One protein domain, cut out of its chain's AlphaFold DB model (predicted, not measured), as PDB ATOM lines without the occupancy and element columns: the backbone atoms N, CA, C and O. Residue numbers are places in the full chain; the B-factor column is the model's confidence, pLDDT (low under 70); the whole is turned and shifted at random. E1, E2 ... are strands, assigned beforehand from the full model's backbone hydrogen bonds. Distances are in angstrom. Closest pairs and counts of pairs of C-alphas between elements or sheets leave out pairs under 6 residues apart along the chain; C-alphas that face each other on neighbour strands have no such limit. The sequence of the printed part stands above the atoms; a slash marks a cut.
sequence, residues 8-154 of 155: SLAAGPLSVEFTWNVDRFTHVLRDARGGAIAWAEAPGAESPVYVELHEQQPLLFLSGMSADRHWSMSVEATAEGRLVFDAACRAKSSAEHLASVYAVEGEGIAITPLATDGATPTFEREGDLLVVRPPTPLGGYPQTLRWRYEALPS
ATOM      1  N   SER A   8     -28.013  35.680  32.919       96.56
ATOM      2  CA  SER A   8     -27.777  34.678  31.880       96.56
ATOM      3  C   SER A   8     -29.013  33.842  31.594       96.56
ATOM      4  O   SER A   8     -29.787  33.534  32.496       96.56
ATOM      5  N   LEU A   9     -29.151  33.424  30.339       97.31
ATOM      6  CA  LEU A   9     -30.158  32.470  29.888       97.31
ATOM      7  C   LEU A   9     -29.478  31.376  29.061       97.31
ATOM      8  O   LEU A   9     -28.757  31.669  28.108       97.31
ATOM      9  N   ALA A  10     -29.705  30.116  29.428       96.69
ATOM     10  CA  ALA A  10     -29.116  28.957  28.765       96.69
ATOM     11  C   ALA A  10     -30.166  28.174  27.969       96.69
ATOM     12  O   ALA A  10     -31.286  27.971  28.439       96.69
ATOM     13  N   ALA A  11     -29.772  27.687  26.796       95.50
ATOM     14  CA  ALA A  11     -30.547  26.800  25.943       95.50
ATOM     15  C   ALA A  11     -29.620  25.704  25.393       95.50
ATOM     16  O   ALA A  11     -28.890  25.902  24.424       95.50
ATOM     17  N   GLY A  12     -29.625  24.536  26.041       93.38
ATOM     18  CA  GLY A  12     -28.763  23.415  25.661       93.38
ATOM     19  C   GLY A  12     -27.269  23.792  25.675       93.38
ATOM     20  O   GLY A  12     -26.765  24.178  26.729       93.38
ATOM     21  N   PRO A  13     -26.540  23.660  24.549       93.38
ATOM     22  CA  PRO A  13     -25.108  23.960  24.458       93.38
ATOM     23  C   PRO A  13     -24.777  25.455  24.305       93.38
ATOM     24  O   PRO A  13     -23.601  25.795  24.194       93.38
ATOM     25  N   LEU A  14     -25.783  26.327  24.237       94.81
ATOM     26  CA  LEU A  14     -25.616  27.762  24.043       94.81
ATOM     27  C   LEU A  14     -26.161  28.519  25.257       94.81
ATOM     28  O   LEU A  14     -27.164  28.132  25.855       94.81
ATOM     29  N   SER A  15     -25.532  29.633  25.607       96.62
ATOM     30  CA  SER A  15     -26.087  30.591  26.560       96.62
ATOM     31  C   SER A  15     -25.849  32.020  26.097       96.62
ATOM     32  O   SER A  15     -24.934  32.286  25.321       96.62
ATOM     33  N   VAL A  16     -26.690  32.937  26.563       97.50
ATOM     34  CA  VAL A  16     -26.489  34.377  26.430       97.50
ATOM     35  C   VAL A  16     -26.283  34.969  27.817       97.50
ATOM     36  O   VAL A  16     -27.033  34.658  28.740       97.50
ATOM     37  N   GLU A  17     -25.273  35.817  27.958       97.44
ATOM     38  CA  GLU A  17     -24.988  36.566  29.180       97.44
ATOM     39  C   GLU A  17     -25.119  38.059  28.897       97.44
ATOM     40  O   GLU A  17     -24.442  38.592  28.018       97.44
ATOM     41  N   PHE A  18     -25.969  38.737  29.663       96.81
ATOM     42  CA  PHE A  18     -26.141  40.181  29.653       96.81
ATOM     43  C   PHE A  18     -25.335  40.807  30.782       96.81
ATOM     44  O   PHE A  18     -25.497  40.449  31.950       96.81
ATOM     45  N   THR A  19     -24.501  41.784  30.440       95.56
ATOM     46  CA  THR A  19     -23.706  42.558  31.397       95.56
ATOM     47  C   THR A  19     -23.957  44.041  31.178       95.56
ATOM     48  O   THR A  19     -24.022  44.506  30.040       95.56
ATOM     49  N   TRP A  20     -24.094  44.791  32.270       93.69
ATOM     50  CA  TRP A  20     -24.131  46.246  32.198       93.69
ATOM     51  C   TRP A  20     -22.755  46.787  31.820       93.69
ATOM     52  O   TRP A  20     -21.779  46.574  32.540       93.69
ATOM     53  N   ASN A  21     -22.687  47.516  30.715       90.88
ATOM     54  CA  ASN A  21     -21.476  48.143  30.223       90.88
ATOM     55  C   ASN A  21     -21.733  49.631  29.974       90.88
ATOM     56  O   ASN A  21     -22.526  49.999  29.108       90.88
ATOM     57  N   VAL A  22     -21.036  50.480  30.732       89.38
ATOM     58  CA  VAL A  22     -21.154  51.948  30.713       89.38
ATOM     59  C   VAL A  22     -22.578  52.436  31.023       89.38
ATOM     60  O   VAL A  22     -22.859  52.802  32.165       89.38
ATOM     61  N   ASP A  23     -23.467  52.441  30.034       89.62
ATOM     62  CA  ASP A  23     -24.802  53.042  30.069       89.62
ATOM     63  C   ASP A  23     -25.925  52.096  29.610       89.62
ATOM     64  O   ASP A  23     -27.082  52.515  29.572       89.62
ATOM     65  N   ARG A  24     -25.607  50.848  29.248       92.50
ATOM     66  CA  ARG A  24     -26.570  49.880  28.703       92.50
ATOM     67  C   ARG A  24     -26.162  48.437  28.980       92.50
ATOM     68  O   ARG A  24     -25.003  48.147  29.266       92.50
ATOM     69  N   PHE A  25     -27.098  47.511  28.833       94.44
ATOM     70  CA  PHE A  25     -26.801  46.091  28.732       94.44
ATOM     71  C   PHE A  25     -26.224  45.760  27.354       94.44
ATOM     72  O   PHE A  25     -26.800  46.100  26.321       94.44
ATOM     73  N   THR A  26     -25.101  45.053  27.361       93.69
ATOM     74  CA  THR A  26     -24.533  44.346  26.207       93.69
ATOM     75  C   THR A  26     -24.636  42.848  26.448       93.69
ATOM     76  O   THR A  26     -24.724  42.434  27.608       93.69
ATOM     77  N   HIS A  27     -24.569  42.029  25.400       95.44
ATOM     78  CA  HIS A  27     -24.594  40.578  25.567       95.44
ATOM     79  C   HIS A  27     -23.525  39.828  24.799       95.44
ATOM     80  O   HIS A  27     -23.019  40.278  23.774       95.44
ATOM     81  N   VAL A  28     -23.198  38.655  25.330       96.00
ATOM     82  CA  VAL A  28     -22.240  37.713  24.761       96.00
ATOM     83  C   VAL A  28     -22.913  36.353  24.671       96.00
ATOM     84  O   VAL A  28     -23.536  35.898  25.630       96.00
ATOM     85  N   LEU A  29     -22.788  35.707  23.516       96.06
ATOM     86  CA  LEU A  29     -23.139  34.306  23.336       96.06
ATOM     87  C   LEU A  29     -21.952  33.436  23.745       96.06
ATOM     88  O   LEU A  29     -20.809  33.708  23.365       96.06
ATOM     89  N   ARG A  30     -22.232  32.391  24.522       95.44
ATOM     90  CA  ARG A  30     -21.240  31.464  25.068       95.44
ATOM     91  C   ARG A  30     -21.587  30.018  24.736       95.44
ATOM     92  O   ARG A  30     -22.761  29.646  24.754       95.44
ATOM     93  N   ASP A  31     -20.562  29.213  24.488       93.81
ATOM     94  CA  ASP A  31     -20.680  27.770  24.275       93.81
ATOM     95  C   ASP A  31     -20.902  26.991  25.591       93.81
ATOM     96  O   ASP A  31     -20.908  27.546  26.694       93.81
ATOM     97  N   ALA A  32     -21.032  25.666  25.484       92.06
ATOM     98  CA  ALA A  32     -21.252  24.766  26.618       92.06
ATOM     99  C   ALA A  32     -20.085  24.729  27.626       92.06
ATOM    100  O   ALA A  32     -20.244  24.228  28.739       92.06
ATOM    101  N   ARG A  33     -18.902  25.216  27.237       92.25
ATOM    102  CA  ARG A  33     -17.709  25.325  28.088       92.25
ATOM    103  C   ARG A  33     -17.601  26.711  28.734       92.25
ATOM    104  O   ARG A  33     -16.670  26.939  29.503       92.25
ATOM    105  N   GLY A  34     -18.534  27.618  28.438       92.44
ATOM    106  CA  GLY A  34     -18.531  29.010  28.884       92.44
ATOM    107  C   GLY A  34     -17.636  29.930  28.048       92.44
ATOM    108  O   GLY A  34     -17.505  31.113  28.380       92.44
ATOM    109  N   GLY A  35     -17.029  29.415  26.974       93.81
ATOM    110  CA  GLY A  35     -16.226  30.191  26.038       93.81
ATOM    111  C   GLY A  35     -17.110  31.165  25.272       93.81
ATOM    112  O   GLY A  35     -18.161  30.782  24.768       93.81
ATOM    113  N   ALA A  36     -16.714  32.437  25.220       94.25
ATOM    114  CA  ALA A  36     -17.403  33.422  24.397       94.25
ATOM    115  C   ALA A  36     -17.166  33.100  22.916       94.25
ATOM    116  O   ALA A  36     -16.036  32.835  22.524       94.25
ATOM    117  N   ILE A  37     -18.238  33.098  22.127       94.88
ATOM    118  CA  ILE A  37     -18.209  32.744  20.698       94.88
ATOM    119  C   ILE A  37     -18.797  33.842  19.813       94.88
ATOM    120  O   ILE A  37     -18.518  33.885  18.615       94.88
ATOM    121  N   ALA A  38     -19.601  34.737  20.398       94.62
ATOM    122  CA  ALA A  38     -20.048  35.943  19.727       94.62
ATOM    123  C   ALA A  38     -20.318  37.080  20.714       94.62
ATOM    124  O   ALA A  38     -20.909  36.863  21.774       94.62
ATOM    125  N   TRP A  39     -19.956  38.299  20.340       94.62
ATOM    126  CA  TRP A  39     -20.177  39.510  21.125       94.62
ATOM    127  C   TRP A  39     -21.153  40.404  20.386       94.62
ATOM    128  O   TRP A  39     -20.971  40.653  19.197       94.62
ATOM    129  N   ALA A  40     -22.183  40.888  21.079       92.00
ATOM    130  CA  ALA A  40     -23.035  41.931  20.535       92.00
ATOM    131  C   ALA A  40     -22.186  43.191  20.335       92.00
ATOM    132  O   ALA A  40     -21.831  43.882  21.292       92.00
ATOM    133  N   GLU A  41     -21.844  43.461  19.083       79.38
ATOM    134  CA  GLU A  41     -21.024  44.590  18.671       79.38
ATOM    135  C   GLU A  41     -21.805  45.434  17.678       79.38
ATOM    136  O   GLU A  41     -22.628  44.916  16.941       79.38
ATOM    137  N   ALA A  42     -21.556  46.740  17.643       68.56
ATOM    138  CA  ALA A  42     -22.278  47.660  16.767       68.56
ATOM    139  C   ALA A  42     -21.380  48.583  15.922       68.56
ATOM    140  O   ALA A  42     -21.706  49.766  15.778       68.56
ATOM    141  N   PRO A  43     -20.233  48.134  15.373       64.06
ATOM    142  CA  PRO A  43     -19.454  49.001  14.503       64.06
ATOM    143  C   PRO A  43     -20.275  49.336  13.249       64.06
ATOM    144  O   PRO A  43     -20.605  48.463  12.454       64.06
ATOM    145  N   GLY A  44     -20.630  50.612  13.081       65.25
ATOM    146  CA  GLY A  44     -21.305  51.107  11.875       65.25
ATOM    147  C   GLY A  44     -22.798  50.775  11.747       65.25
ATOM    148  O   GLY A  44     -23.367  51.037  10.691       65.25
ATOM    149  N   ALA A  45     -23.439  50.246  12.793       72.69
ATOM    150  CA  ALA A  45     -24.881  49.999  12.829       72.69
ATOM    151  C   ALA A  45     -25.548  50.785  13.963       72.69
ATOM    152  O   ALA A  45     -24.963  50.986  15.029       72.69
ATOM    153  N   GLU A  46     -26.799  51.197  13.756       76.69
ATOM    154  CA  GLU A  46     -27.619  51.691  14.857       76.69
ATOM    155  C   GLU A  46     -28.104  50.473  15.657       76.69
ATOM    156  O   GLU A  46     -28.998  49.739  15.227       76.69
ATOM    157  N   SER A  47     -27.463  50.217  16.802       70.00
ATOM    158  CA  SER A  47     -27.765  49.064  17.649       70.00
ATOM    159  C   SER A  47     -28.678  49.413  18.821       70.00
ATOM    160  O   SER A  47     -28.643  50.543  19.323       70.00
ATOM    161  N   PRO A  48     -29.411  48.422  19.351       76.62
ATOM    162  CA  PRO A  48     -30.256  48.629  20.509       76.62
ATOM    163  C   PRO A  48     -29.532  49.191  21.737       76.62
ATOM    164  O   PRO A  48     -28.400  48.820  22.050       76.62
ATOM    165  N   VAL A  49     -30.226  50.063  22.471       86.56
ATOM    166  CA  VAL A  49     -29.759  50.629  23.744       86.56
ATOM    167  C   VAL A  49     -30.659  50.122  24.856       86.56
ATOM    168  O   VAL A  49     -31.632  50.781  25.212       86.56
ATOM    169  N   TYR A  50     -30.378  48.922  25.361       93.75
ATOM    170  CA  TYR A  50     -31.161  48.313  26.436       93.75
ATOM    171  C   TYR A  50     -30.683  48.818  27.797       93.75
ATOM    172  O   TYR A  50     -29.530  48.618  28.156       93.75
ATOM    173  N   VAL A  51     -31.556  49.460  28.566       94.94
ATOM    174  CA  VAL A  51     -31.241  50.003  29.904       94.94
ATOM    175  C   VAL A  51     -32.022  49.305  31.017       94.94
ATOM    176  O   VAL A  51     -31.700  49.446  32.192       94.94
ATOM    177  N   GLU A  52     -33.024  48.517  30.646       96.06
ATOM    178  CA  GLU A  52     -33.826  47.692  31.539       96.06
ATOM    179  C   GLU A  52     -33.748  46.237  31.079       96.06
ATOM    180  O   GLU A  52     -33.759  45.956  29.877       96.06
ATOM    181  N   LEU A  53     -33.668  45.322  32.046       96.50
ATOM    182  CA  LEU A  53     -33.694  43.882  31.828       96.50
ATOM    183  C   LEU A  53     -34.579  43.243  32.901       96.50
ATOM    184  O   LEU A  53     -34.356  43.430  34.097       96.50
ATOM    185  N   HIS A  54     -35.579  42.489  32.458       96.44
ATOM    186  CA  HIS A  54     -36.497  41.739  33.304       96.44
ATOM    187  C   HIS A  54     -36.386  40.247  33.005       96.44
ATOM    188  O   HIS A  54     -36.431  39.827  31.848       96.44
ATOM    189  N   GLU A  55     -36.270  39.446  34.058       95.50
ATOM    190  CA  GLU A  55     -36.200  37.993  33.962       95.50
ATOM    191  C   GLU A  55     -37.562  37.370  34.277       95.50
ATOM    192  O   GLU A  55     -38.142  37.597  35.340       95.50
ATOM    193  N   GLN A  56     -38.056  36.556  33.350       93.75
ATOM    194  CA  GLN A  56     -39.226  35.710  33.525       93.75
ATOM    195  C   GLN A  56     -38.950  34.370  32.839       93.75
ATOM    196  O   GLN A  56     -39.423  34.119  31.735       93.75
ATOM    197  N   GLN A  57     -38.142  33.519  33.476       86.38
ATOM    198  CA  GLN A  57     -37.680  32.259  32.883       86.38
ATOM    199  C   GLN A  57     -38.821  31.458  32.217       86.38
ATOM    200  O   GLN A  57     -39.895  31.326  32.815       86.38
ATOM    201  N   PRO A  58     -38.609  30.912  31.000       93.75
ATOM    202  CA  PRO A  58     -37.358  30.851  30.223       93.75
ATOM    203  C   PRO A  58     -37.131  32.065  29.292       93.75
ATOM    204  O   PRO A  58     -36.537  31.930  28.222       93.75
ATOM    205  N   LEU A  59     -37.634  33.242  29.672       96.94
ATOM    206  CA  LEU A  59     -37.665  34.447  28.851       96.94
ATOM    207  C   LEU A  59     -36.958  35.613  29.549       96.94
ATOM    208  O   LEU A  59     -37.159  35.869  30.738       96.94
ATOM    209  N   LEU A  60     -36.147  36.346  28.795       98.06
ATOM    210  CA  LEU A  60     -35.615  37.647  29.189       98.06
ATOM    211  C   LEU A  60     -36.278  38.732  28.350       98.06
ATOM    212  O   LEU A  60     -36.444  38.558  27.145       98.06
ATOM    213  N   PHE A  61     -36.609  39.858  28.975       98.06
ATOM    214  CA  PHE A  61     -37.121  41.047  28.301       98.06
ATOM    215  C   PHE A  61     -36.185  42.219  28.525       98.06
ATOM    216  O   PHE A  61     -35.793  42.498  29.654       98.06
ATOM    217  N   LEU A  62     -35.865  42.921  27.447       97.38
ATOM    218  CA  LEU A  62     -35.011  44.088  27.449       97.38
ATOM    219  C   LEU A  62     -35.744  45.267  26.830       97.38
ATOM    220  O   LEU A  62     -36.413  45.117  25.805       97.38
ATOM    221  N   SER A  63     -35.580  46.442  27.425       97.50
ATOM    222  CA  SER A  63     -36.133  47.698  26.923       97.50
ATOM    223  C   SER A  63     -35.125  48.828  27.045       97.50
ATOM    224  O   SER A  63     -34.247  48.840  27.908       97.50
ATOM    225  N   GLY A  64     -35.253  49.806  26.159       95.12
ATOM    226  CA  GLY A  64     -34.589  51.083  26.328       95.12
ATOM    227  C   GLY A  64     -34.836  52.036  25.175       95.12
ATOM    228  O   GLY A  64     -35.747  51.849  24.367       95.12
ATOM    229  N   MET A  65     -34.073  53.120  25.140       92.50
ATOM    230  CA  MET A  65     -34.341  54.233  24.240       92.50
ATOM    231  C   MET A  65     -33.049  54.958  23.882       92.50
ATOM    232  O   MET A  65     -32.217  55.226  24.745       92.50
ATOM    233  N   SER A  66     -32.925  55.335  22.614       88.56
ATOM    234  CA  SER A  66     -31.883  56.237  22.128       88.56
ATOM    235  C   SER A  66     -32.496  57.235  21.159       88.56
ATOM    236  O   SER A  66     -33.159  56.840  20.204       88.56
ATOM    237  N   ALA A  67     -32.296  58.531  21.407       88.75
ATOM    238  CA  ALA A  67     -32.907  59.604  20.620       88.75
ATOM    239  C   ALA A  67     -34.427  59.393  20.431       88.75
ATOM    240  O   ALA A  67     -35.187  59.431  21.397       88.75
ATOM    241  N   ASP A  68     -34.878  59.166  19.199       91.50
ATOM    242  CA  ASP A  68     -36.272  58.947  18.823       91.50
ATOM    243  C   ASP A  68     -36.559  57.482  18.418       91.50
ATOM    244  O   ASP A  68     -37.472  57.203  17.628       91.50
ATOM    245  N   ARG A  69     -35.779  56.546  18.974       92.62
ATOM    246  CA  ARG A  69     -35.932  55.090  18.858       92.62
ATOM    247  C   ARG A  69     -36.283  54.478  20.203       92.62
ATOM    248  O   ARG A  69     -35.566  54.683  21.181       92.62
ATOM    249  N   HIS A  70     -37.361  53.702  20.253       95.31
ATOM    250  CA  HIS A  70     -37.645  52.841  21.402       95.31
ATOM    251  C   HIS A  70     -37.286  51.407  21.037       95.31
ATOM    252  O   HIS A  70     -37.800  50.877  20.053       95.31
ATOM    253  N   TRP A  71     -36.432  50.797  21.843       95.94
ATOM    254  CA  TRP A  71     -35.902  49.463  21.630       95.94
ATOM    255  C   TRP A  71     -36.546  48.480  22.587       95.94
ATOM    256  O   TRP A  71     -36.692  48.762  23.777       95.94
ATOM    257  N   SER A  72     -36.867  47.303  22.072       97.38
ATOM    258  CA  SER A  72     -37.219  46.148  22.883       97.38
ATOM    259  C   SER A  72     -36.590  44.889  22.312       97.38
ATOM    260  O   SER A  72     -36.398  44.784  21.101       97.38
ATOM    261  N   MET A  73     -36.277  43.932  23.173       97.75
ATOM    262  CA  MET A  73     -35.931  42.580  22.759       97.75
ATOM    263  C   MET A  73     -36.457  41.576  23.758       97.75
ATOM    264  O   MET A  73     -36.401  41.817  24.960       97.75
ATOM    265  N   SER A  74     -36.924  40.439  23.263       98.06
ATOM    266  CA  SER A  74     -37.046  39.250  24.090       98.06
ATOM    267  C   SER A  74     -36.047  38.190  23.657       98.06
ATOM    268  O   SER A  74     -35.792  38.036  22.459       98.06
ATOM    269  N   VAL A  75     -35.507  37.455  24.626       98.31
ATOM    270  CA  VAL A  75     -34.690  36.267  24.368       98.31
ATOM    271  C   VAL A  75     -35.300  35.075  25.075       98.31
ATOM    272  O   VAL A  75     -35.454  35.092  26.293       98.31
ATOM    273  N   GLU A  76     -35.655  34.059  24.301       98.25
ATOM    274  CA  GLU A  76     -36.305  32.839  24.773       98.25
ATOM    275  C   GLU A  76     -35.365  31.644  24.608       98.25
ATOM    276  O   GLU A  76     -34.781  31.454  23.539       98.25
ATOM    277  N   ALA A  77     -35.244  30.820  25.647       97.44
ATOM    278  CA  ALA A  77     -34.622  29.506  25.544       97.44
ATOM    279  C   ALA A  77     -35.682  28.467  25.162       97.44
ATOM    280  O   ALA A  77     -36.621  28.228  25.924       97.44
ATOM    281  N   THR A  78     -35.532  27.834  23.996       95.38
ATOM    282  CA  THR A  78     -36.479  26.809  23.534       95.38
ATOM    283  C   THR A  78     -36.149  25.432  24.109       95.38
ATOM    284  O   THR A  78     -35.011  25.144  24.495       95.38
ATOM    285  N   ALA A  79     -37.140  24.536  24.118       92.25
ATOM    286  CA  ALA A  79     -36.971  23.155  24.575       92.25
ATOM    287  C   ALA A  79     -35.945  22.363  23.740       92.25
ATOM    288  O   ALA A  79     -35.356  21.400  24.223       92.25
ATOM    289  N   GLU A  80     -35.701  22.778  22.497       92.44
ATOM    290  CA  GLU A  80     -34.736  22.165  21.583       92.44
ATOM    291  C   GLU A  80     -33.310  22.718  21.740       92.44
ATOM    292  O   GLU A  80     -32.440  22.398  20.931       92.44
ATOM    293  N   GLY A  81     -33.058  23.554  22.752       91.94
ATOM    294  CA  GLY A  81     -31.732  24.115  23.007       91.94
ATOM    295  C   GLY A  81     -31.334  25.220  22.029       91.94
ATOM    296  O   GLY A  81     -30.157  25.349  21.701       91.94
ATOM    297  N   ARG A  82     -32.307  25.999  21.539       95.19
ATOM    298  CA  ARG A  82     -32.066  27.206  20.735       95.19
ATOM    299  C   ARG A  82     -32.311  28.458  21.567       95.19
ATOM    300  O   ARG A  82     -33.171  28.459  22.447       95.19
ATOM    301  N   LEU A  83     -31.590  29.531  21.251       97.94
ATOM    302  CA  LEU A  83     -31.943  30.871  21.712       97.94
ATOM    303  C   LEU A  83     -32.686  31.595  20.595       97.94
ATOM    304  O   LEU A  83     -32.161  31.737  19.491       97.94
ATOM    305  N   VAL A  84     -33.897  32.060  20.882       98.19
ATOM    306  CA  VAL A  84     -34.694  32.863  19.953       98.19
ATOM    307  C   VAL A  84     -34.639  34.314  20.392       98.19
ATOM    308  O   VAL A  84     -35.096  34.657  21.479       98.19
ATOM    309  N   PHE A  85     -34.115  35.165  19.520       98.12
ATOM    310  CA  PHE A  85     -34.078  36.608  19.697       98.12
ATOM    311  C   PHE A  85     -35.221  37.234  18.907       98.12
ATOM    312  O   PHE A  85     -35.403  36.927  17.729       98.12
ATOM    313  N   ASP A  86     -35.971  38.127  19.539       97.94
ATOM    314  CA  ASP A  86     -37.029  38.915  18.909       97.94
ATOM    315  C   ASP A  86     -36.805  40.381  19.253       97.94
ATOM    316  O   ASP A  86     -37.136  40.835  20.348       97.94
ATOM    317  N   ALA A  87     -36.150  41.096  18.344       96.62
ATOM    318  CA  ALA A  87     -35.811  42.495  18.514       96.62
ATOM    319  C   ALA A  87     -36.821  43.369  17.773       96.62
ATOM    320  O   ALA A  87     -37.225  43.075  16.646       96.62
ATOM    321  N   ALA A  88     -37.191  44.486  18.390       95.81
ATOM    322  CA  ALA A  88     -38.007  45.504  17.761       95.81
ATOM    323  C   ALA A  88     -37.494  46.911  18.072       95.81
ATOM    324  O   ALA A  88     -36.977  47.197  19.154       95.81
ATOM    325  N   CYS A  89     -37.681  47.801  17.106       95.12
ATOM    326  CA  CYS A  89     -37.357  49.209  17.200       95.12
ATOM    327  C   CYS A  89     -38.533  50.035  16.683       95.12
ATOM    328  O   CYS A  89     -38.899  49.961  15.507       95.12
ATOM    329  N   ARG A  90     -39.139  50.839  17.558       95.62
ATOM    330  CA  ARG A  90     -40.104  51.859  17.149       95.62
ATOM    331  C   ARG A  90     -39.354  53.138  16.810       95.62
ATOM    332  O   ARG A  90     -38.870  53.824  17.708       95.62
ATOM    333  N   ALA A  91     -39.309  53.471  15.527       93.88
ATOM    334  CA  ALA A  91     -38.625  54.638  14.991       93.88
ATOM    335  C   ALA A  91     -39.615  55.747  14.617       93.88
ATOM    336  O   ALA A  91     -40.644  55.489  13.987       93.88
ATOM    337  N   LYS A  92     -39.307  56.991  15.001       93.81
ATOM    338  CA  LYS A  92     -40.091  58.188  14.634       93.81
ATOM    339  C   LYS A  92     -39.513  58.950  13.435       93.81
ATOM    340  O   LYS A  92     -40.220  59.777  12.867       93.81
ATOM    341  N   SER A  93     -38.282  58.652  13.030       91.38
ATOM    342  CA  SER A  93     -37.595  59.214  11.860       91.38
ATOM    343  C   SER A  93     -36.796  58.126  11.134       91.38
ATOM    344  O   SER A  93     -36.787  56.981  11.581       91.38
ATOM    345  N   SER A  94     -36.131  58.480  10.028       87.69
ATOM    346  CA  SER A  94     -35.302  57.568   9.230       87.69
ATOM    347  C   SER A  94     -34.289  56.807  10.081       87.69
ATOM    348  O   SER A  94     -33.423  57.415  10.709       87.69
ATOM    349  N   ALA A  95     -34.394  55.483  10.081       80.81
ATOM    350  CA  ALA A  95     -33.504  54.590  10.806       80.81
ATOM    351  C   ALA A  95     -32.712  53.757   9.795       80.81
ATOM    352  O   ALA A  95     -33.139  52.684   9.362       80.81
ATOM    353  N   GLU A  96     -31.596  54.319   9.342       79.25
ATOM    354  CA  GLU A  96     -30.677  53.631   8.443       79.25
ATOM    355  C   GLU A  96     -29.816  52.662   9.264       79.25
ATOM    356  O   GLU A  96     -29.430  52.962  10.390       79.25
ATOM    357  N   HIS A  97     -29.520  51.486   8.708       85.75
ATOM    358  CA  HIS A  97     -28.604  50.512   9.319       85.75
ATOM    359  C   HIS A  97     -29.033  49.940  10.686       85.75
ATOM    360  O   HIS A  97     -28.179  49.568  11.491       85.75
ATOM    361  N   LEU A  98     -30.341  49.811  10.946       90.31
ATOM    362  CA  LEU A  98     -30.831  49.046  12.098       90.31
ATOM    363  C   LEU A  98     -30.481  47.566  11.947       90.31
ATOM    364  O   LEU A  98     -30.818  46.948  10.935       90.31
ATOM    365  N   ALA A  99     -29.843  46.993  12.963       93.00
ATOM    366  CA  ALA A  99     -29.483  45.584  12.956       93.00
ATOM    367  C   ALA A  99     -29.202  45.040  14.362       93.00
ATOM    368  O   ALA A  99     -28.850  45.778  15.284       93.00
ATOM    369  N   SER A 100     -29.289  43.717  14.503       93.88
ATOM    370  CA  SER A 100     -28.491  42.990  15.491       93.88
ATOM    371  C   SER A 100     -27.182  42.576  14.832       93.88
ATOM    372  O   SER A 100     -27.205  41.887  13.812       93.88
ATOM    373  N   VAL A 101     -26.059  43.004  15.404       93.81
ATOM    374  CA  VAL A 101     -24.721  42.731  14.877       93.81
ATOM    375  C   VAL A 101     -23.916  41.983  15.930       93.81
ATOM    376  O   VAL A 101     -23.987  42.283  17.125       93.81
ATOM    377  N   TYR A 102     -23.188  40.970  15.475       93.31
ATOM    378  CA  TYR A 102     -22.340  40.145  16.316       93.31
ATOM    379  C   TYR A 102     -20.954  40.035  15.705       93.31
ATOM    380  O   TYR A 102     -20.837  39.601  14.560       93.31
ATOM    381  N   ALA A 103     -19.919  40.356  16.475       93.50
ATOM    382  CA  ALA A 103     -18.577  39.880  16.171       93.50
ATOM    383  C   ALA A 103     -18.483  38.410  16.575       93.50
ATOM    384  O   ALA A 103     -18.913  38.054  17.673       93.50
ATOM    385  N   VAL A 104     -17.965  37.557  15.696       92.44
ATOM    386  CA  VAL A 104     -17.874  36.108  15.912       92.44
ATOM    387  C   VAL A 104     -16.441  35.616  15.830       92.44
ATOM    388  O   VAL A 104     -15.658  36.077  15.005       92.44
ATOM    389  N   GLU A 105     -16.110  34.631  16.661       86.88
ATOM    390  CA  GLU A 105     -14.833  33.924  16.579       86.88
ATOM    391  C   GLU A 105     -15.012  32.609  15.803       86.88
ATOM    392  O   GLU A 105     -15.738  31.702  16.222       86.88
ATOM    393  N   GLY A 106     -14.365  32.505  14.636       81.81
ATOM    394  CA  GLY A 106     -14.470  31.333  13.765       81.81
ATOM    395  C   GLY A 106     -15.903  31.087  13.275       81.81
ATOM    396  O   GLY A 106     -16.645  32.019  12.959       81.81
ATOM    397  N   GLU A 107     -16.320  29.825  13.186       77.62
ATOM    398  CA  GLU A 107     -17.690  29.490  12.782       77.62
ATOM    399  C   GLU A 107     -18.704  29.599  13.926       77.62
ATOM    400  O   GLU A 107     -19.886  29.517  13.640       77.62
ATOM    401  N   GLY A 108     -18.285  29.835  15.177       79.19
ATOM    402  CA  GLY A 108     -18.917  29.410  16.440       79.19
ATOM    403  C   GLY A 108     -20.442  29.499  16.631       79.19
ATOM    404  O   GLY A 108     -20.970  28.754  17.456       79.19
ATOM    405  N   ILE A 109     -21.175  30.322  15.879       90.38
ATOM    406  CA  ILE A 109     -22.643  30.370  15.901       90.38
ATOM    407  C   ILE A 109     -23.244  30.352  14.493       90.38
ATOM    408  O   ILE A 109     -22.755  31.019  13.579       90.38
ATOM    409  N   ALA A 110     -24.356  29.638  14.343       92.38
ATOM    410  CA  ALA A 110     -25.220  29.713  13.177       92.38
ATOM    411  C   ALA A 110     -26.486  30.499  13.536       92.38
ATOM    412  O   ALA A 110     -27.069  30.318  14.609       92.38
ATOM    413  N   ILE A 111     -26.899  31.381  12.625       94.38
ATOM    414  CA  ILE A 111     -28.094  32.211  12.767       94.38
ATOM    415  C   ILE A 111     -29.097  31.843  11.677       94.38
ATOM    416  O   ILE A 111     -28.759  31.821  10.495       94.38
ATOM    417  N   THR A 112     -30.345  31.617  12.080       96.44
ATOM    418  CA  THR A 112     -31.465  31.375  11.165       96.44
ATOM    419  C   THR A 112     -32.505  32.486  11.320       96.44
ATOM    420  O   THR A 112     -33.136  32.576  12.376       96.44
ATOM    421  N   PRO A 113     -32.724  33.341  10.303       97.12
ATOM    422  CA  PRO A 113     -33.820  34.304  10.311       97.12
ATOM    423  C   PRO A 113     -35.178  33.622  10.448       97.12
ATOM    424  O   PRO A 113     -35.472  32.653   9.749       97.12
ATOM    425  N   LEU A 114     -36.032  34.170  11.307       97.12
ATOM    426  CA  LEU A 114     -37.395  33.700  11.503       97.12
ATOM    427  C   LEU A 114     -38.392  34.717  10.954       97.12
ATOM    428  O   LEU A 114     -38.386  35.893  11.329       97.12
ATOM    429  N   ALA A 115     -39.292  34.243  10.093       94.94
ATOM    430  CA  ALA A 115     -40.378  35.061   9.577       94.94
ATOM    431  C   ALA A 115     -41.258  35.581  10.720       94.94
ATOM    432  O   ALA A 115     -41.658  34.837  11.617       94.94
ATOM    433  N   THR A 116     -41.572  36.868  10.662       88.75
ATOM    434  CA  THR A 116     -42.421  37.561  11.626       88.75
ATOM    435  C   THR A 116     -43.411  38.412  10.852       88.75
ATOM    436  O   THR A 116     -43.017  39.144   9.949       88.75
ATOM    437  N   ASP A 117     -44.702  38.269  11.147       87.50
ATOM    438  CA  ASP A 117     -45.777  39.013  10.474       87.50
ATOM    439  C   ASP A 117     -45.733  38.896   8.931       87.50
ATOM    440  O   ASP A 117     -46.075  39.818   8.195       87.50
ATOM    441  N   GLY A 118     -45.300  37.731   8.431       87.19
ATOM    442  CA  GLY A 118     -45.197  37.431   6.998       87.19
ATOM    443  C   GLY A 118     -43.924  37.935   6.310       87.19
ATOM    444  O   GLY A 118     -43.794  37.753   5.103       87.19
ATOM    445  N   ALA A 119     -42.980  38.525   7.048       91.25
ATOM    446  CA  ALA A 119     -41.728  39.038   6.507       91.25
ATOM    447  C   ALA A 119     -40.509  38.410   7.203       91.25
ATOM    448  O   ALA A 119     -40.467  38.281   8.427       91.25
ATOM    449  N   THR A 120     -39.508  38.008   6.421       94.75
ATOM    450  CA  THR A 120     -38.288  37.370   6.937       94.75
ATOM    451  C   THR A 120     -37.161  38.398   7.035       94.75
ATOM    452  O   THR A 120     -36.917  39.107   6.054       94.75
ATOM    453  N   PRO A 121     -36.475  38.504   8.187       96.38
ATOM    454  CA  PRO A 121     -35.273  39.322   8.319       96.38
ATOM    455  C   PRO A 121     -34.200  38.908   7.316       96.38
ATOM    456  O   PRO A 121     -34.131  37.749   6.902       96.38
ATOM    457  N   THR A 122     -33.332  39.844   6.956       95.19
ATOM    458  CA  THR A 122     -32.145  39.511   6.163       95.19
ATOM    459  C   THR A 122     -31.003  39.138   7.096       95.19
ATOM    460  O   THR A 122     -30.872  39.696   8.187       95.19
ATOM    461  N   PHE A 123     -30.200  38.166   6.673       94.69
ATOM    462  CA  PHE A 123     -28.996  37.740   7.369       94.69
ATOM    463  C   PHE A 123     -27.825  37.764   6.403       94.69
ATOM    464  O   PHE A 123     -27.913  37.226   5.299       94.69
ATOM    465  N   GLU A 124     -26.736  38.375   6.846       93.50
ATOM    466  CA  GLU A 124     -25.508  38.510   6.080       93.50
ATOM    467  C   GLU A 124     -24.305  38.228   6.982       93.50
ATOM    468  O   GLU A 124     -24.304  38.554   8.173       93.50
ATOM    469  N   ARG A 125     -23.276  37.611   6.397       91.56
ATOM    470  CA  ARG A 125     -21.970  37.435   7.029       91.56
ATOM    471  C   ARG A 125     -20.945  38.287   6.297       91.56
ATOM    472  O   ARG A 125     -20.705  38.085   5.109       91.56
ATOM    473  N   GLU A 126     -20.331  39.207   7.027       90.56
ATOM    474  CA  GLU A 126     -19.343  40.160   6.529       90.56
ATOM    475  C   GLU A 126     -18.016  39.913   7.264       90.56
ATOM    476  O   GLU A 126     -17.719  40.524   8.289       90.56
ATOM    477  N   GLY A 127     -17.229  38.945   6.779       90.44
ATOM    478  CA  GLY A 127     -16.017  38.488   7.469       90.44
ATOM    479  C   GLY A 127     -16.341  37.862   8.830       90.44
ATOM    480  O   GLY A 127     -17.019  36.828   8.898       90.44
ATOM    481  N   ASP A 128     -15.878  38.519   9.894       91.44
ATOM    482  CA  ASP A 128     -16.087  38.122  11.292       91.44
ATOM    483  C   ASP A 128     -17.328  38.781  11.917       91.44
ATOM    484  O   ASP A 128     -17.535  38.701  13.125       91.44
ATOM    485  N   LEU A 129     -18.169  39.434  11.106       92.44
ATOM    486  CA  LEU A 129     -19.442  39.998  11.545       92.44
ATOM    487  C   LEU A 129     -20.621  39.175  11.029       92.44
ATOM    488  O   LEU A 129     -20.700  38.835   9.847       92.44
ATOM    489  N   LEU A 130     -21.578  38.911  11.915       93.25
ATOM    490  CA  LEU A 130     -22.917  38.453  11.568       93.25
ATOM    491  C   LEU A 130     -23.901  39.602  11.733       93.25
ATOM    492  O   LEU A 130     -23.944  40.236  12.788       93.25
ATOM    493  N   VAL A 131     -24.714  39.841  10.709       93.88
ATOM    494  CA  VAL A 131     -25.646  40.966  10.675       93.88
ATOM    495  C   VAL A 131     -27.053  40.469  10.380       93.88
ATOM    496  O   VAL A 131     -27.298  39.854   9.345       93.88
ATOM    497  N   VAL A 132     -27.994  40.755  11.285       95.00
ATOM    498  CA  VAL A 132     -29.426  40.481  11.106       95.00
ATOM    499  C   VAL A 132     -30.179  41.802  11.029       95.00
ATOM    500  O   VAL A 132     -30.168  42.571  11.992       95.00
ATOM    501  N   ARG A 133     -30.844  42.071   9.901       94.12
ATOM    502  CA  ARG A 133     -31.553  43.338   9.652       94.12
ATOM    503  C   ARG A 133     -33.066  43.124   9.546       94.12
ATOM    504  O   ARG A 133     -33.495  42.054   9.100       94.12
ATOM    505  N   PRO A 134     -33.893  44.126   9.909       94.44
ATOM    506  CA  PRO A 134     -35.332  44.068   9.686       94.44
ATOM    507  C   PRO A 134     -35.678  43.802   8.215       94.44
ATOM    508  O   PRO A 134     -34.904  44.159   7.321       94.44
ATOM    509  N   PRO A 135     -36.848  43.200   7.947       93.06
ATOM    510  CA  PRO A 135     -37.328  43.025   6.585       93.06
ATOM    511  C   PRO A 135     -37.450  44.357   5.827       93.06
ATOM    512  O   PRO A 135     -37.824  45.384   6.393       93.06
ATOM    513  N   THR A 136     -37.177  44.317   4.522       88.50
ATOM    514  CA  THR A 136     -37.292  45.452   3.590       88.50
ATOM    515  C   THR A 136     -38.425  45.236   2.577       88.50
ATOM    516  O   THR A 136     -38.718  44.081   2.259       88.50
ATOM    517  N   PRO A 137     -39.007  46.297   1.981       86.19
ATOM    518  CA  PRO A 137     -38.687  47.717   2.172       86.19
ATOM    519  C   PRO A 137     -39.216  48.273   3.500       86.19
ATOM    520  O   PRO A 137     -40.233  47.813   4.013       86.19
ATOM    521  N   LEU A 138     -38.536  49.289   4.038       85.31
ATOM    522  CA  LEU A 138     -39.025  50.033   5.202       85.31
ATOM    523  C   LEU A 138     -40.216  50.917   4.795       85.31
ATOM    524  O   LEU A 138     -40.252  51.451   3.685       85.31
ATOM    525  N   GLY A 139     -41.190  51.078   5.694       84.56
ATOM    526  CA  GLY A 139     -42.369  51.919   5.480       84.56
ATOM    527  C   GLY A 139     -42.127  53.403   5.783       84.56
ATOM    528  O   GLY A 139     -40.993  53.858   5.933       84.56
ATOM    529  N   GLY A 140     -43.220  54.165   5.903       89.38
ATOM    530  CA  GLY A 140     -43.195  55.543   6.409       89.38
ATOM    531  C   GLY A 140     -43.079  55.602   7.936       89.38
ATOM    532  O   GLY A 140     -43.398  54.639   8.624       89.38
ATOM    533  N   TYR A 141     -42.642  56.741   8.473       90.69
ATOM    534  CA  TYR A 141     -42.473  56.938   9.916       90.69
ATOM    535  C   TYR A 141     -43.667  57.694  10.533       90.69
ATOM    536  O   TYR A 141     -44.226  58.576   9.876       90.69
ATOM    537  N   PRO A 142     -44.053  57.401  11.790       93.81
ATOM    538  CA  PRO A 142     -43.440  56.424  12.691       93.81
ATOM    539  C   PRO A 142     -43.761  54.971  12.305       93.81
ATOM    540  O   PRO A 142     -44.879  54.673  11.892       93.81
ATOM    541  N   GLN A 143     -42.808  54.063  12.517       94.38
ATOM    542  CA  GLN A 143     -42.990  52.624  12.291       94.38
ATOM    543  C   GLN A 143     -42.328  51.787  13.381       94.38
ATOM    544  O   GLN A 143     -41.430  52.258  14.079       94.38
ATOM    545  N   THR A 144     -42.771  50.539  13.507       94.44
ATOM    546  CA  THR A 144     -42.091  49.519  14.306       94.44
ATOM    547  C   THR A 144     -41.441  48.530  13.356       94.44
ATOM    548  O   THR A 144     -42.124  47.893  12.561       94.44
ATOM    549  N   LEU A 145     -40.126  48.409  13.460       94.25
ATOM    550  CA  LEU A 145     -39.327  47.436  12.735       94.25
ATOM    551  C   LEU A 145     -39.033  46.287  13.682       94.25
ATOM    552  O   LEU A 145     -38.642  46.532  14.819       94.25
ATOM    553  N   ARG A 146     -39.248  45.053  13.234       95.50
ATOM    554  CA  ARG A 146     -39.081  43.849  14.049       95.50
ATOM    555  C   ARG A 146     -38.307  42.804  13.265       95.50
ATOM    556  O   ARG A 146     -38.569  42.608  12.080       95.50
ATOM    557  N   TRP A 147     -37.355  42.154  13.917       96.25
ATOM    558  CA  TRP A 147     -36.618  41.033  13.354       96.25
ATOM    559  C   TRP A 147     -36.416  39.961  14.405       96.25
ATOM    560  O   TRP A 147     -35.980  40.221  15.526       96.25
ATOM    561  N   ARG A 148     -36.729  38.734  13.998       98.00
ATOM    562  CA  ARG A 148     -36.622  37.548  14.828       98.00
ATOM    563  C   ARG A 148     -35.634  36.575  14.210       98.00
ATOM    564  O   ARG A 148     -35.614  36.402  12.993       98.00
ATOM    565  N   TYR A 149     -34.813  35.943  15.031       98.00
ATOM    566  CA  TYR A 149     -33.838  34.963  14.571       98.00
ATOM    567  C   TYR A 149     -33.514  33.950  15.663       98.00
ATOM    568  O   TYR A 149     -33.629  34.228  16.856       98.00
ATOM    569  N   GLU A 150     -33.114  32.764  15.230       97.38
ATOM    570  CA  GLU A 150     -32.601  31.698  16.080       97.38
ATOM    571  C   GLU A 150     -31.081  31.676  16.044       97.38
ATOM    572  O   GLU A 150     -30.490  31.803  14.971       97.38
ATOM    573  N   ALA A 151     -30.470  31.462  17.205       96.00
ATOM    574  CA  ALA A 151     -29.059  31.148  17.346       96.00
ATOM    575  C   ALA A 151     -28.886  29.711  17.854       96.00
ATOM    576  O   ALA A 151     -29.561  29.273  18.794       96.00
ATOM    577  N   LEU A 152     -27.950  29.000  17.233       91.56
ATOM    578  CA  LEU A 152     -27.493  27.670  17.614       91.56
ATOM    579  C   LEU A 152     -25.965  27.587  17.437       91.56
ATOM    580  O   LEU A 152     -25.406  28.379  16.675       91.56
ATOM    581  N   PRO A 153     -25.268  26.658  18.111       82.25
ATOM    582  CA  PRO A 153     -23.861  26.418  17.813       82.25
ATOM    583  C   PRO A 153     -23.691  25.981  16.358       82.25
ATOM    584  O   PRO A 153     -24.514  25.219  15.842       82.25
ATOM    585  N   SER A 154     -22.614  26.425  15.718       81.25
ATOM    586  CA  SER A 154     -22.212  25.847  14.434       81.25
ATOM    587  C   SER A 154     -21.700  24.424  14.645       81.25
ATOM    588  O   SER A 154     -20.982  24.156  15.610       81.25
TER     589      SER A 154
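This is residues 8 to 154 of the 155 residues of an uncharacterized protein of Pseudobythopirellula maris (UniProt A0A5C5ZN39). Look for two strongly twisted sheets laid face to face as a sandwich: a seven-stranded one that also curls, E1 E2 E3 E4 E9 E12 E11, and a six-stranded one, E5 E6 E7 E8 E13 E10. E1 to E4 build into the first sheet and E5 to E8 into the second, then E9 to E13 pass back and forth between them. You will find 147 printed residues with thirteen named strands, E1 to E13 in order, and no named helix; both sheets are antiparallel and the class is all strand. The whole is compact, with a radius of gyration of the C-alphas of 14.4 A, and elongated, spanning 44 by 28 by 28 A.

Find C-alpha 8 at (-27.777, 34.678, 31.880), where E1, residues 8 to 11, begins. Next come E2, residues 14 to 21, 21.7 A long, E3, residues 24 to 30, 19.5 A, and E4, residues 36 to 40. C-alpha 52 at (-33.826, 47.692, 31.539) opens E5, residues 52 to 56; E6, residues 59 to 66, runs 23.5 A, E7, residues 69 to 77, 26.5 A, and E8, residues 83 to 91, 25.6 A. Then read E9, residues 100 to 104, E10, residues 109 to 114, E11, residues 122 to 126, and E12, residues 129 to 133. E13, residues 143 to 153, runs 32.9 A to C-alpha 153 at (-23.861, 26.418, 17.813).

In the seven-stranded sheet E1 to E4 form a meander, each strand the antiparallel neighbour of the one before. Look there for N 9 and O 16 at 2.9 A, N 17 and O 28 at 2.9 A, and N 29 and O 38 at 2.8 A. E4 is the antiparallel neighbour of E9, with N 39 and O 103 at 2.9 A, and E9 that of E12, with N 102 and O 130 at 2.9 A; E12 forms a hairpin with the edge strand E11, with N 124 and O 131 at 3.0 A. In the other sheet E5 to E8 form a second meander, with N 54 and O 61 at 2.8 A, N 62 and O 73 at 2.8 A, and N 72 and O 88 at 2.9 A. E8 pairs with E13 by N 87 and O 147, 3.0 A, and E13 with edge strand E10 by N 112 and O 150, 2.9 A. The facing parts of the sheets are 9.7 A centre to centre, their strands at 27 degrees. Between the sheets, the closest C-alphas of E1 and E7, Ala 11 and Ala 77, are 4.9 A apart; those of E10 and E11, Pro 113 and Phe 123, 6.6 A.

The C-alphas farthest apart, of Arg 33 and Gly 140, are 45.1 A apart. The printed part has no cut, and its one long link joins E4 to E5. The mean pLDDT of the printed part is 91.9; residues 42 to 44 are under 70.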